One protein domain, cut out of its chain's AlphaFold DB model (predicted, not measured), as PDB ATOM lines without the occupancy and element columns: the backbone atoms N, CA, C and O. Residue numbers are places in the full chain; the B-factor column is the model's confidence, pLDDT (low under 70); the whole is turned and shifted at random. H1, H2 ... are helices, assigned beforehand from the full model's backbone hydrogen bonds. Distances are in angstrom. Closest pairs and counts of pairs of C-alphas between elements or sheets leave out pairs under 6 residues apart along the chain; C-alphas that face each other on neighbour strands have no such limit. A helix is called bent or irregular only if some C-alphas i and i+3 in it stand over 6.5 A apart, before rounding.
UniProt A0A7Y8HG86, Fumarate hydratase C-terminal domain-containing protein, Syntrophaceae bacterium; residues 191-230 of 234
ATOM      1  N   GLU A 191     -15.286 -25.098 -45.571       77.12
ATOM      2  CA  GLU A 191     -14.311 -24.371 -44.760       77.12
ATOM      3  C   GLU A 191     -14.954 -23.743 -43.522       77.12
ATOM      4  O   GLU A 191     -14.412 -23.862 -42.423       77.12
ATOM      5  N   LEU A 192     -16.184 -23.229 -43.651       73.25
ATOM      6  CA  LEU A 192     -16.979 -22.780 -42.499       73.25
ATOM      7  C   LEU A 192     -17.261 -23.916 -41.504       73.25
ATOM      8  O   LEU A 192     -17.195 -23.712 -40.294       73.25
ATOM      9  N   ARG A 193     -17.516 -25.139 -41.993       72.88
ATOM     10  CA  ARG A 193     -17.795 -26.295 -41.120       72.88
ATOM     11  C   ARG A 193     -16.586 -26.686 -40.274       72.88
ATOM     12  O   ARG A 193     -16.770 -27.125 -39.144       72.88
ATOM     13  N   LYS A 194     -15.363 -26.490 -40.781       76.25
ATOM     14  CA  LYS A 194     -14.128 -26.742 -40.015       76.25
ATOM     15  C   LYS A 194     -14.042 -25.842 -38.780       76.25
ATOM     16  O   LYS A 194     -13.558 -26.276 -37.740       76.25
ATOM     17  N   ASN A 195     -14.569 -24.621 -38.885       77.62
ATOM     18  CA  ASN A 195     -14.576 -23.645 -37.799       77.62
ATOM     19  C   ASN A 195     -15.746 -23.826 -36.824       77.62
ATOM     20  O   ASN A 195     -15.664 -23.329 -35.704       77.62
ATOM     21  N   LEU A 196     -16.803 -24.544 -37.209       79.62
ATOM     22  CA  LEU A 196     -18.020 -24.672 -36.406       79.62
ATOM     23  C   LEU A 196     -17.750 -25.314 -35.036       79.62
ATOM     24  O   LEU A 196     -18.235 -24.825 -34.023       79.62
ATOM     25  N   ASN A 197     -16.889 -26.337 -34.985       79.19
ATOM     26  CA  ASN A 197     -16.485 -26.970 -33.724       79.19
ATOM     27  C   ASN A 197     -15.762 -25.998 -32.783       79.19
ATOM     28  O   ASN A 197     -16.012 -26.010 -31.581       79.19
ATOM     29  N   ARG A 198     -14.890 -25.143 -33.330       83.19
ATOM     30  CA  ARG A 198     -14.203 -24.102 -32.558       83.19
ATOM     31  C   ARG A 198     -15.205 -23.084 -32.019       83.19
ATOM     32  O   ARG A 198     -15.138 -22.743 -30.848       83.19
ATOM     33  N   VAL A 199     -16.147 -22.635 -32.852       84.19
ATOM     34  CA  VAL A 199     -17.194 -21.680 -32.449       84.19
ATOM     35  C   VAL A 199     -18.067 -22.260 -31.340       84.19
ATOM     36  O   VAL A 199     -18.321 -21.571 -30.358       84.19
ATOM     37  N   TYR A 200     -18.480 -23.525 -31.452       85.56
ATOM     38  CA  TYR A 200     -19.234 -24.189 -30.392       85.56
ATOM     39  C   TYR A 200     -18.452 -24.230 -29.078       85.56
ATOM     40  O   TYR A 200     -18.987 -23.847 -28.044       85.56
ATOM     41  N   GLN A 201     -17.167 -24.589 -29.120       84.69
ATOM     42  CA  GLN A 201     -16.313 -24.569 -27.929       84.69
ATOM     43  C   GLN A 201     -16.176 -23.167 -27.319       84.69
ATOM     44  O   GLN A 201     -16.338 -23.015 -26.112       84.69
ATOM     45  N   GLU A 202     -15.908 -22.144 -28.134       88.31
ATOM     46  CA  GLU A 202     -15.746 -20.755 -27.676       88.31
ATOM     47  C   GLU A 202     -17.034 -20.174 -27.086       88.31
ATOM     48  O   GLU A 202     -16.988 -19.439 -26.103       88.31
ATOM     49  N   ALA A 203     -18.185 -20.527 -27.658       86.94
ATOM     50  CA  ALA A 203     -19.493 -20.087 -27.184       86.94
ATOM     51  C   ALA A 203     -20.041 -20.935 -26.019       86.94
ATOM     52  O   ALA A 203     -21.130 -20.648 -25.524       86.94
ATOM     53  N   GLY A 204     -19.327 -21.985 -25.588       90.44
ATOM     54  CA  GLY A 204     -19.809 -22.919 -24.563       90.44
ATOM     55  C   GLY A 204     -21.041 -23.723 -25.002       90.44
ATOM     56  O   GLY A 204     -21.864 -24.103 -24.172       90.44
ATOM     57  N   LEU A 205     -21.185 -23.946 -26.308       87.12
ATOM     58  CA  LEU A 205     -22.285 -24.667 -26.935       87.12
ATOM     59  C   LEU A 205     -21.906 -26.145 -27.144       87.12
ATOM     60  O   LEU A 205     -20.822 -26.471 -27.627       87.12
ATOM     61  N   ASP A 206     -22.814 -27.049 -26.786       84.31
ATOM     62  CA  ASP A 206     -22.748 -28.469 -27.122       84.31
ATOM     63  C   ASP A 206     -22.947 -28.700 -28.629       84.31
ATOM     64  O   ASP A 206     -24.040 -28.574 -29.169       84.31
ATOM     65  N   LYS A 207     -21.884 -29.114 -29.317       79.00
ATOM     66  CA  LYS A 207     -21.905 -29.408 -30.758       79.00
ATOM     67  C   LYS A 207     -22.907 -30.486 -31.192       79.00
ATOM     68  O   LYS A 207     -23.221 -30.545 -32.379       79.00
ATOM     69  N   GLU A 208     -23.349 -31.346 -30.274       82.31
ATOM     70  CA  GLU A 208     -24.341 -32.395 -30.545       82.31
ATOM     71  C   GLU A 208     -25.778 -31.924 -30.266       82.31
ATOM     72  O   GLU A 208     -26.736 -32.617 -30.619       82.31
ATOM     73  N   ALA A 209     -25.948 -30.750 -29.647       77.25
ATOM     74  CA  ALA A 209     -27.260 -30.189 -29.377       77.25
ATOM     75  C   ALA A 209     -27.898 -29.612 -30.649       77.25
ATOM     76  O   ALA A 209     -27.255 -29.004 -31.508       77.25
ATOM     77  N   ASP A 210     -29.210 -29.797 -30.755       70.69
ATOM     78  CA  ASP A 210     -30.013 -29.272 -31.850       70.69
ATOM     79  C   ASP A 210     -30.453 -27.837 -31.535       70.69
ATOM     80  O   ASP A 210     -31.362 -27.603 -30.738       70.69
ATOM     81  N   TYR A 211     -29.776 -26.869 -32.152       69.81
ATOM     82  CA  TYR A 211     -30.031 -25.437 -31.968       69.81
ATOM     83  C   TYR A 211     -31.156 -24.885 -32.855       69.81
ATOM     84  O   TYR A 211     -31.450 -23.688 -32.810       69.81
ATOM     85  N   VAL A 212     -31.798 -25.724 -33.674       62.41
ATOM     86  CA  VAL A 212     -32.907 -25.301 -34.535       62.41
ATOM     87  C   VAL A 212     -34.211 -25.338 -33.738       62.41
ATOM     88  O   VAL A 212     -34.828 -26.382 -33.552       62.41
ATOM     89  N   TRP A 213     -34.643 -24.166 -33.266       52.81
ATOM     90  CA  TRP A 213     -35.895 -23.999 -32.511       52.81
ATOM     91  C   TRP A 213     -37.137 -23.769 -33.404       52.81
ATOM     92  O   TRP A 213     -38.269 -23.902 -32.947       52.81
ATOM     93  N   TRP A 214     -36.947 -23.447 -34.690       50.03
ATOM     94  CA  TRP A 214     -38.030 -23.247 -35.671       50.03
ATOM     95  C   TRP A 214     -38.564 -24.599 -36.188       50.03
ATOM     96  O   TRP A 214     -37.786 -25.556 -36.190       50.03
ATOM     97  N   PRO A 215     -39.847 -24.738 -36.612       45.59
ATOM     98  CA  PRO A 215     -40.468 -26.046 -36.788       45.59
ATOM     99  C   PRO A 215     -39.615 -26.976 -37.646       45.59
ATOM    100  O   PRO A 215     -39.179 -26.612 -38.737       45.59
ATOM    101  N   ARG A 216     -39.439 -28.209 -37.160       57.12
ATOM    102  CA  ARG A 216     -38.717 -29.320 -37.814       57.12
ATOM    103  C   ARG A 216     -39.354 -29.777 -39.140       57.12
ATOM    104  O   ARG A 216     -39.044 -30.849 -39.646       57.12
ATOM    105  N   VAL A 217     -40.294 -29.002 -39.661       54.25
ATOM    106  CA  VAL A 217     -41.202 -29.325 -40.752       54.25
ATOM    107  C   VAL A 217     -41.174 -28.165 -41.732       54.25
ATOM    108  O   VAL A 217     -41.218 -26.999 -41.335       54.25
ATOM    109  N   MET A 218     -41.005 -28.494 -43.014       50.09
ATOM    110  CA  MET A 218     -40.801 -27.495 -44.060       50.09
ATOM    111  C   MET A 218     -41.938 -26.463 -44.037       50.09
ATOM    112  O   MET A 218     -43.102 -26.858 -43.989       50.09
ATOM    113  N   PRO A 219     -41.644 -25.153 -44.112       47.44
ATOM    114  CA  PRO A 219     -42.679 -24.139 -44.259       47.44
ATOM    115  C   PRO A 219     -43.598 -24.475 -45.442       47.44
ATOM    116  O   PRO A 219     -43.129 -24.643 -46.565       47.44
ATOM    117  N   GLY A 220     -44.901 -24.611 -45.176       54.47
ATOM    118  CA  GLY A 220     -45.900 -25.018 -46.172       54.47
ATOM    119  C   GLY A 220     -46.125 -26.531 -46.308       54.47
ATOM    120  O   GLY A 220     -46.973 -26.933 -47.102       54.47
ATOM    121  N   SER A 221     -45.421 -27.376 -45.544       67.62
ATOM    122  CA  SER A 221     -45.741 -28.804 -45.457       67.62
ATOM    123  C   SER A 221     -47.003 -29.034 -44.625       67.62
ATOM    124  O   SER A 221     -47.365 -28.233 -43.755       67.62
ATOM    125  N   LYS A 222     -47.675 -30.161 -44.874       67.00
ATOM    126  CA  LYS A 222     -48.840 -30.578 -44.087       67.00
ATOM    127  C   LYS A 222     -48.484 -30.706 -42.603       67.00
ATOM    128  O   LYS A 222     -49.243 -30.247 -41.759       67.00
ATOM    129  N   GLU A 223     -47.298 -31.228 -42.281       67.81
ATOM    130  CA  GLU A 223     -46.865 -31.345 -40.887       67.81
ATOM    131  C   GLU A 223     -46.618 -29.982 -40.213       67.81
ATOM    132  O   GLU A 223     -46.870 -29.841 -39.017       67.81
ATOM    133  N   ALA A 224     -46.165 -28.963 -40.956       63.06
ATOM    134  CA  ALA A 224     -46.024 -27.598 -40.435       63.06
ATOM    135  C   ALA A 224     -47.384 -26.948 -40.139       63.06
ATOM    136  O   ALA A 224     -47.531 -26.255 -39.131       63.06
ATOM    137  N   PHE A 225     -48.387 -27.216 -40.980       63.97
ATOM    138  CA  PHE A 225     -49.766 -26.774 -40.764       63.97
ATOM    139  C   PHE A 225     -50.408 -27.470 -39.550       63.97
ATOM    140  O   PHE A 225     -51.020 -26.821 -38.700       63.97
ATOM    141  N   ASP A 226     -50.199 -28.781 -39.415       70.25
ATOM    142  CA  ASP A 226     -50.721 -29.585 -38.302       70.25
ATOM    143  C   ASP A 226     -50.050 -29.235 -36.955       70.25
ATOM    144  O   ASP A 226     -50.675 -29.327 -35.898       70.25
ATOM    145  N   PHE A 227     -48.779 -28.813 -36.962       65.31
ATOM    146  CA  PHE A 227     -48.081 -28.323 -35.766       65.31
ATOM    147  C   PHE A 227     -48.601 -26.949 -35.315       65.31
ATOM    148  O   PHE A 227     -48.869 -26.754 -34.130       65.31
ATOM    149  N   ALA A 228     -48.798 -26.013 -36.251       60.28
ATOM    150  CA  ALA A 228     -49.287 -24.664 -35.951       60.28
ATOM    151  C   ALA A 228     -50.730 -24.648 -35.411       60.28
ATOM    152  O   ALA A 228     -51.091 -23.779 -34.623       60.28
ATOM    153  N   THR A 229     -51.548 -25.630 -35.798       61.38
ATOM    154  CA  THR A 229     -52.957 -25.747 -35.384       61.38
ATOM    155  C   THR A 229     -53.164 -26.494 -34.061       61.38
ATOM    156  O   THR A 229     -54.284 -26.549 -33.556       61.38
ATOM    157  N   LYS A 230     -52.102 -27.038 -33.449       57.00
ATOM    158  CA  LYS A 230     -52.166 -27.726 -32.145       57.00
ATOM    159  C   LYS A 230     -52.149 -26.800 -30.921       57.00
ATOM    160  O   LYS A 230     -52.318 -27.303 -29.817       57.00
TER     161      LYS A 230
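AT A GLANCE: This is residues 191 to 230 of the 234 residues of the protein "Fumarate hydratase C-terminal domain-containing protein" of Syntrophaceae bacterium (UniProt A0A7Y8HG86). Two helices, H1 and the shorter H2, stand at the two ends of a long bare link, like the weights of a dumbbell, with no packing between them. The link makes most of the length, and its residues 209 to 214 stand free. The printed part has 40 residues, with H1 then H2 and no named strand: all helix by class. It is extended, with a radius of gyration of the C-alphas of 15.0 A, and only just elongated, spanning 38 by 21 by 12 A.

HOW THE PARTS SIT: H1, residues 191 to 202, and H2, residues 222 to 230, are apart. O i to N i+4 pairs are within hydrogen-bond range in 5 of 8 cases in H1 and 4 of 5 in H2.

IN THESE COORDINATES: H1 runs 17.5 A from C-alpha 191 at (-14.311, -24.371, -44.760). It is irregular, but only just: C-alphas 194 and 197 are 6.7 A apart. H2 runs 12.7 A, to C-alpha 230 at (-52.166, -27.726, -32.145).

THE WHOLE: The C-alphas farthest apart, Glu 191 and Lys 230, are 40.0 A apart. The link of residues 203 to 221 is long. The printed part has no cut. Its mean pLDDT is 70.2; residues 211 to 225 and 227 to 230 are under 70.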